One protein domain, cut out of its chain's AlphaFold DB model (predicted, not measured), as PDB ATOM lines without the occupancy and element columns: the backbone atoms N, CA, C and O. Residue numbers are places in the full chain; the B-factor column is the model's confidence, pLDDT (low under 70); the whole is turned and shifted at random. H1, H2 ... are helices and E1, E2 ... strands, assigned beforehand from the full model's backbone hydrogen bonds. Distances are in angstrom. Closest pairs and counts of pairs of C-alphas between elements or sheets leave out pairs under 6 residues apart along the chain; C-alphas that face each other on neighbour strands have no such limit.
ATOM      1  N   PHE A  44     113.080 118.738 161.616       95.94
ATOM      2  CA  PHE A  44     114.517 118.573 161.366       95.94
ATOM      3  C   PHE A  44     115.276 117.929 162.531       95.94
ATOM      4  O   PHE A  44     116.436 117.559 162.373       95.94
ATOM      5  N   LEU A  45     114.620 117.721 163.677       95.50
ATOM      6  CA  LEU A  45     115.159 116.897 164.759       95.50
ATOM      7  C   LEU A  45     115.132 115.397 164.431       95.50
ATOM      8  O   LEU A  45     115.771 114.609 165.129       95.50
ATOM      9  N   LEU A  46     114.408 114.983 163.386       95.19
ATOM     10  CA  LEU A  46     114.481 113.620 162.872       95.19
ATOM     11  C   LEU A  46     115.803 113.417 162.123       95.19
ATOM     12  O   LEU A  46     116.185 114.225 161.275       95.19
ATOM     13  N   ASN A  47     116.479 112.305 162.417       96.88
ATOM     14  CA  ASN A  47     117.730 111.941 161.755       96.88
ATOM     15  C   ASN A  47     117.574 111.972 160.228       96.88
ATOM     16  O   ASN A  47     116.582 111.481 159.687       96.88
ATOM     17  N   ASP A  48     118.569 112.547 159.554       97.06
ATOM     18  CA  ASP A  48     118.663 112.660 158.094       97.06
ATOM     19  C   ASP A  48     117.502 113.401 157.404       97.06
ATOM     20  O   ASP A  48     117.376 113.343 156.177       97.06
ATOM     21  N   MET A  49     116.671 114.145 158.145       97.56
ATOM     22  CA  MET A  49     115.538 114.867 157.556       97.56
ATOM     23  C   MET A  49     115.984 115.886 156.500       97.56
ATOM     24  O   MET A  49     115.397 115.957 155.421       97.56
ATOM     25  N   GLU A  50     117.054 116.637 156.775       97.56
ATOM     26  CA  GLU A  50     117.609 117.608 155.827       97.56
ATOM     27  C   GLU A  50     118.063 116.926 154.529       97.56
ATOM     28  O   GLU A  50     117.604 117.286 153.441       97.56
ATOM     29  N   ALA A  51     118.850 115.854 154.641       98.06
ATOM     30  CA  ALA A  51     119.312 115.074 153.496       98.06
ATOM     31  C   ALA A  51     118.146 114.467 152.687       98.06
ATOM     32  O   ALA A  51     118.180 114.450 151.452       98.06
ATOM     33  N   ALA A  52     117.088 113.995 153.357       97.06
ATOM     34  CA  ALA A  52     115.900 113.452 152.702       97.06
ATOM     35  C   ALA A  52     115.151 114.521 151.887       97.06
ATOM     36  O   ALA A  52     114.798 114.284 150.725       97.06
ATOM     37  N   VAL A  53     114.950 115.715 152.458       97.12
ATOM     38  CA  VAL A  53     114.307 116.843 151.767       97.12
ATOM     39  C   VAL A  53     115.131 117.271 150.553       97.12
ATOM     40  O   VAL A  53     114.588 117.373 149.446       97.12
ATOM     41  N   GLU A  54     116.442 117.452 150.717       98.19
ATOM     42  CA  GLU A  54     117.344 117.815 149.620       98.19
ATOM     43  C   GLU A  54     117.301 116.792 148.481       98.19
ATOM     44  O   GLU A  54     117.198 117.158 147.304       98.19
ATOM     45  N   ARG A  55     117.303 115.496 148.815       97.94
ATOM     46  CA  ARG A  55     117.250 114.408 147.835       97.94
ATOM     47  C   ARG A  55     115.968 114.427 147.003       97.94
ATOM     48  O   ARG A  55     116.038 114.187 145.789       97.94
ATOM     49  N   ILE A  56     114.820 114.693 147.631       97.44
ATOM     50  CA  ILE A  56     113.517 114.784 146.954       97.44
ATOM     51  C   ILE A  56     113.481 116.020 146.053       97.44
ATOM     52  O   ILE A  56     113.132 115.910 144.876       97.44
ATOM     53  N   ILE A  57     113.906 117.183 146.556       97.50
ATOM     54  CA  ILE A  57     113.963 118.424 145.768       97.50
ATOM     55  C   ILE A  57     114.877 118.248 144.552       97.50
ATOM     56  O   ILE A  57     114.527 118.661 143.442       97.50
ATOM     57  N   PHE A  58     116.034 117.609 144.733       98.31
ATOM     58  CA  PHE A  58     116.945 117.293 143.640       98.31
ATOM     59  C   PHE A  58     116.280 116.394 142.590       98.31
ATOM     60  O   PHE A  58     116.354 116.705 141.400       98.31
ATOM     61  N   ALA A  59     115.579 115.330 143.005       98.25
ATOM     62  CA  ALA A  59     114.863 114.438 142.087       98.25
ATOM     63  C   ALA A  59     113.855 115.202 141.218       98.25
ATOM     64  O   ALA A  59     113.853 115.050 139.996       98.25
ATOM     65  N   VAL A  60     113.052 116.069 141.843       97.75
ATOM     66  CA  VAL A  60     112.054 116.897 141.153       97.75
ATOM     67  C   VAL A  60     112.729 117.832 140.145       97.75
ATOM     68  O   VAL A  60     112.353 117.843 138.971       97.75
ATOM     69  N   LYS A  61     113.774 118.564 140.561       97.50
ATOM     70  CA  LYS A  61     114.517 119.497 139.691       97.50
ATOM     71  C   LYS A  61     115.158 118.798 138.491       97.50
ATOM     72  O   LYS A  61     115.117 119.324 137.382       97.50
ATOM     73  N   GLN A  62     115.710 117.604 138.701       98.38
ATOM     74  CA  GLN A  62     116.338 116.793 137.654       98.38
ATOM     75  C   GLN A  62     115.338 115.924 136.873       98.38
ATOM     76  O   GLN A  62     115.744 115.112 136.044       98.38
ATOM     77  N   LYS A  63     114.029 116.076 137.125       97.62
ATOM     78  CA  LYS A  63     112.950 115.297 136.499       97.62
ATOM     79  C   LYS A  63     113.133 113.773 136.636       97.62
ATOM     80  O   LYS A  63     112.686 113.018 135.771       97.62
ATOM     81  N   GLN A  64     113.732 113.317 137.734       98.44
ATOM     82  CA  GLN A  64     113.909 111.900 138.046       98.44
ATOM     83  C   GLN A  64     112.604 111.254 138.504       98.44
ATOM     84  O   GLN A  64     111.898 111.804 139.343       98.44
ATOM     85  N   LYS A  65     112.342 110.024 138.049       97.81
ATOM     86  CA  LYS A  65     111.248 109.222 138.607       97.81
ATOM     87  C   LYS A  65     111.467 109.017 140.108       97.81
ATOM     88  O   LYS A  65     112.535 108.566 140.517       97.81
ATOM     89  N   ILE A  66     110.440 109.304 140.902       98.31
ATOM     90  CA  ILE A  66     110.420 109.040 142.344       98.31
ATOM     91  C   ILE A  66     109.502 107.842 142.595       98.31
ATOM     92  O   ILE A  66     108.394 107.764 142.065       98.31
ATOM     93  N   MET A  67     109.959 106.905 143.416       97.94
ATOM     94  CA  MET A  67     109.170 105.762 143.859       97.94
ATOM     95  C   MET A  67     109.088 105.784 145.380       97.94
ATOM     96  O   MET A  67     110.113 105.864 146.050       97.94
ATOM     97  N   ILE A  68     107.866 105.751 145.904       97.81
ATOM     98  CA  ILE A  68     107.576 105.702 147.333       97.81
ATOM     99  C   ILE A  68     107.274 104.250 147.679       97.81
ATOM    100  O   ILE A  68     106.322 103.678 147.152       97.81
ATOM    101  N   PHE A  69     108.078 103.668 148.560       96.38
ATOM    102  CA  PHE A  69     107.795 102.369 149.157       96.38
ATOM    103  C   PHE A  69     107.081 102.610 150.485       96.38
ATOM    104  O   PHE A  69     107.655 103.220 151.385       96.38
ATOM    105  N   GLY A  70     105.816 102.211 150.564       95.31
ATOM    106  CA  GLY A  70     105.039 102.234 151.801       95.31
ATOM    107  C   GLY A  70     104.909 100.832 152.383       95.31
ATOM    108  O   GLY A  70     105.063  99.849 151.661       95.31
ATOM    109  N   ASP A  71     104.588 100.745 153.669       94.50
ATOM    110  CA  ASP A  71     104.156  99.484 154.273       94.50
ATOM    111  C   ASP A  71     102.675  99.206 153.950       94.50
ATOM    112  O   ASP A  71     101.926 100.114 153.578       94.50
ATOM    113  N   TYR A  72     102.259  97.944 154.048       91.69
ATOM    114  CA  TYR A  72     100.907  97.490 153.714       91.69
ATOM    115  C   TYR A  72      99.868  97.816 154.800       91.69
ATOM    116  O   TYR A  72      98.667  97.632 154.573       91.69
ATOM    117  N   ASP A  73     100.301  98.224 155.993       94.88
ATOM    118  CA  ASP A  73      99.404  98.589 157.083       94.88
ATOM    119  C   ASP A  73      98.793  99.989 156.890       94.88
ATOM    120  O   ASP A  73      99.118 100.735 155.962       94.88
ATOM    121  N   VAL A  74      97.827 100.337 157.742       95.44
ATOM    122  CA  VAL A  74      97.077 101.596 157.595       95.44
ATOM    123  C   VAL A  74      98.002 102.810 157.702       95.44
ATOM    124  O   VAL A  74      97.809 103.785 156.968       95.44
ATOM    125  N   ASP A  75      99.026 102.742 158.550       95.94
ATOM    126  CA  ASP A  75      99.971 103.835 158.758       95.94
ATOM    127  C   ASP A  75     100.903 103.991 157.546       95.94
ATOM    128  O   ASP A  75     101.101 105.107 157.052       95.94
ATOM    129  N   GLY A  76     101.400 102.889 156.981       95.81
ATOM    130  CA  GLY A  76     102.214 102.848 155.768       95.81
ATOM    131  C   GLY A  76     101.468 103.329 154.525       95.81
ATOM    132  O   GLY A  76     101.983 104.152 153.756       95.81
ATOM    133  N   VAL A  77     100.215 102.909 154.345       96.38
ATOM    134  CA  VAL A  77      99.364 103.364 153.235       96.38
ATOM    135  C   VAL A  77      99.046 104.854 153.363       96.38
ATOM    136  O   VAL A  77      99.168 105.606 152.392       96.38
ATOM    137  N   THR A  78      98.687 105.313 154.561       97.69
ATOM    138  CA  THR A  78      98.302 106.714 154.781       97.69
ATOM    139  C   THR A  78      99.497 107.656 154.631       97.69
ATOM    140  O   THR A  78      99.405 108.661 153.922       97.69
ATOM    141  N   SER A  79     100.639 107.328 155.243       97.44
ATOM    142  CA  SER A  79     101.857 108.149 155.186       97.44
ATOM    143  C   SER A  79     102.421 108.263 153.765       97.44
ATOM    144  O   SER A  79     102.697 109.369 153.289       97.44
ATOM    145  N   SER A  80     102.512 107.145 153.040       97.75
ATOM    146  CA  SER A  80     102.959 107.132 151.641       97.75
ATOM    147  C   SER A  80     102.028 107.933 150.724       97.75
ATOM    148  O   SER A  80     102.508 108.664 149.852       97.75
ATOM    149  N   TYR A  81     100.710 107.877 150.945       97.81
ATOM    150  CA  TYR A  81      99.755 108.688 150.193       97.81
ATOM    151  C   TYR A  81      99.873 110.183 150.513       97.81
ATOM    152  O   TYR A  81      99.786 111.007 149.600       97.81
ATOM    153  N   ILE A  82     100.105 110.560 151.776       98.06
ATOM    154  CA  ILE A  82     100.366 111.959 152.154       98.06
ATOM    155  C   ILE A  82     101.581 112.492 151.387       98.06
ATOM    156  O   ILE A  82     101.489 113.558 150.774       98.06
ATOM    157  N   LEU A  83     102.682 111.735 151.344       97.75
ATOM    158  CA  LEU A  83     103.886 112.121 150.609       97.75
ATOM    159  C   LEU A  83     103.641 112.204 149.094       97.75
ATOM    160  O   LEU A  83     104.001 113.197 148.459       97.75
ATOM    161  N   TYR A  84     102.970 111.205 148.515       98.25
ATOM    162  CA  TYR A  84     102.571 111.202 147.104       98.25
ATOM    163  C   TYR A  84     101.744 112.437 146.751       98.25
ATOM    164  O   TYR A  84     102.028 113.138 145.776       98.25
ATOM    165  N   LYS A  85     100.716 112.723 147.559       98.25
ATOM    166  CA  LYS A  85      99.839 113.879 147.386       98.25
ATOM    167  C   LYS A  85     100.633 115.166 147.527       98.25
ATOM    168  O   LYS A  85     100.366 116.107 146.786       98.25
ATOM    169  N   PHE A  86     101.613 115.212 148.427       97.88
ATOM    170  CA  PHE A  86     102.446 116.390 148.578       97.88
ATOM    171  C   PHE A  86     103.267 116.681 147.323       97.88
ATOM    172  O   PHE A  86     103.176 117.773 146.759       97.88
ATOM    173  N   ILE A  87     103.988 115.676 146.831       97.88
ATOM    174  CA  ILE A  87     104.829 115.803 145.640       97.88
ATOM    175  C   ILE A  87     103.984 116.128 144.395       97.88
ATOM    176  O   ILE A  87     104.323 117.021 143.621       97.88
ATOM    177  N   THR A  88     102.848 115.460 144.210       97.88
ATOM    178  CA  THR A  88     102.008 115.655 143.017       97.88
ATOM    179  C   THR A  88     101.187 116.938 143.047       97.88
ATOM    180  O   THR A  88     101.038 117.574 142.008       97.88
ATOM    181  N   LYS A  89     100.640 117.329 144.205       97.50
ATOM    182  CA  LYS A  89      99.742 118.487 144.317       97.50
ATOM    183  C   LYS A  89     100.471 119.779 144.666       97.50
ATOM    184  O   LYS A  89     100.132 120.812 144.102       97.50
ATOM    185  N   TYR A  90     101.409 119.745 145.612       96.50
ATOM    186  CA  TYR A  90     102.070 120.960 146.105       96.50
ATOM    187  C   TYR A  90     103.404 121.233 145.407       96.50
ATOM    188  O   TYR A  90     103.746 122.398 145.232       96.50
ATOM    189  N   LEU A  91     104.127 120.197 144.961       96.00
ATOM    190  CA  LEU A  91     105.329 120.370 144.130       96.00
ATOM    191  C   LEU A  91     105.048 120.289 142.618       96.00
ATOM    192  O   LEU A  91     105.981 120.423 141.829       96.00
ATOM    193  N   ASP A  92     103.791 120.052 142.216       96.88
ATOM    194  CA  ASP A  92     103.349 119.867 140.820       96.88
ATOM    195  C   ASP A  92     104.204 118.852 140.027       96.88
ATOM    196  O   ASP A  92     104.508 119.020 138.844       96.88
ATOM    197  N   TYR A  93     104.628 117.763 140.685       98.31
ATOM    198  CA  TYR A  93     105.498 116.753 140.083       98.31
ATOM    199  C   TYR A  93     104.800 115.400 139.918       98.31
ATOM    200  O   TYR A  93     104.466 114.727 140.890       98.31
ATOM    201  N   LYS A  94     104.597 114.976 138.663       97.31
ATOM    202  CA  LYS A  94     103.743 113.819 138.322       97.31
ATOM    203  C   LYS A  94     104.483 112.503 138.080       97.31
ATOM    204  O   LYS A  94     103.838 111.462 138.028       97.31
ATOM    205  N   ASN A  95     105.807 112.514 137.917       98.00
ATOM    206  CA  ASN A  95     106.584 111.289 137.686       98.00
ATOM    207  C   ASN A  95     106.922 110.601 139.022       98.00
ATOM    208  O   ASN A  95     108.082 110.471 139.420       98.00
ATOM    209  N   VAL A  96     105.864 110.224 139.733       98.12
ATOM    210  CA  VAL A  96     105.882 109.652 141.077       98.12
ATOM    211  C   VAL A  96     105.007 108.390 141.074       98.12
ATOM    212  O   VAL A  96     103.938 108.377 140.465       98.12
ATOM    213  N   SER A  97     105.436 107.326 141.749       97.81
ATOM    214  CA  SER A  97     104.646 106.097 141.935       97.81
ATOM    215  C   SER A  97     104.732 105.599 143.373       97.81
ATOM    216  O   SER A  97     105.764 105.797 144.010       97.81
ATOM    217  N   ILE A  98     103.691 104.920 143.861       97.38
ATOM    218  CA  ILE A  98     103.701 104.239 145.165       97.38
ATOM    219  C   ILE A  98     103.712 102.726 144.948       97.38
ATOM    220  O   ILE A  98     103.037 102.234 144.042       97.38
ATOM    221  N   GLN A  99     104.462 102.005 145.776       96.25
ATOM    222  CA  GLN A  99     104.474 100.551 145.842       96.25
ATOM    223  C   GLN A  99     104.304 100.092 147.293       96.25
ATOM    224  O   GLN A  99     104.894 100.676 148.202       96.25
ATOM    225  N   TYR A 100     103.510  99.038 147.476       95.00
ATOM    226  CA  TYR A 100     103.279  98.365 148.753       95.00
ATOM    227  C   TYR A 100     103.695  96.893 148.626       95.00
ATOM    228  O   TYR A 100     103.474  96.318 147.553       95.00
TER     229      TYR A 100
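AT A GLANCE: This is residues 44 to 100 of the 106 residues of an uncharacterized protein of Candidatus Gracilibacteria bacterium (UniProt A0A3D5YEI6). The model has the outline of an L: one arm is a small slab in which helix H2 packs over a face of a two-stranded parallel sheet, E1 and E2, and the other arm is helix H1, which meets the slab near the start of E1. Residues 45 to 52, of which 49 to 52 belong to H1, stick out free from the rest. The printed part has 57 residues, with two named helices and two named strands in the order H1, E1, H2, E2; the class is mixed, helices and strands. It is compact, with a radius of gyration of the C-alphas of 11.6 A, and the C-alphas span 31 by 29 by 16 A.

IN THESE COORDINATES: The printed part begins at Phe 44. H1, residues 49 to 61, starts with C-alpha 49 at (115.538, 114.867, 157.556) and measures 18.5 A from first to last C-alpha. E1 is residues 66 to 69, 9.9 A long. H2, residues 74 to 90, is the longest helix at 23.1 A, with C-alpha 74 at (97.077, 101.596, 157.595). E2 is residues 96 to 99, 10.4 A long, and ends with C-alpha 99 at (104.474, 100.551, 145.842).

HOW THE PARTS SIT: The closest C-alphas of H1 and E1 are those of Ala 59 and Ile 66, 7.0 A apart. H1 is apart from H2 and from E2. E1 and E2 are parallel neighbours, with 20 degrees between their directions. The C-alphas of Ile 66 and Val 96 face each other at 4.8 A, and those of Phe 69 and Gln 99 at 5.0 A. N 68 and O 97 are within hydrogen-bond range at 2.8 A, as are N 99 and O 68 at 2.9 A. E1, H2 and E2 form a strand-helix-strand unit, two parallel neighbour strands with a helix between them along the chain, and its crossover is right-handed. The closest C-alphas of E1 and H2 are those of Ile 68 and Ser 80, 6.5 A apart. The closest of H2 and E2 are those of Tyr 84 and Val 96, 7.0 A apart. In H1 and H2 every O i to N i+4 pair is within hydrogen-bond range.

THE WHOLE: The two C-alphas farthest apart are those of Gln 62 and Val 74, at 31.6 A. Without the stretch that stands free, the body has 49 residues and spans 31 by 24 by 18 A. The links H1 to E1, E1 to H2 and H2 to E2 are tight. The printed part has no cut. The mean pLDDT of the printed part is 97.1, and no printed residue is under 70.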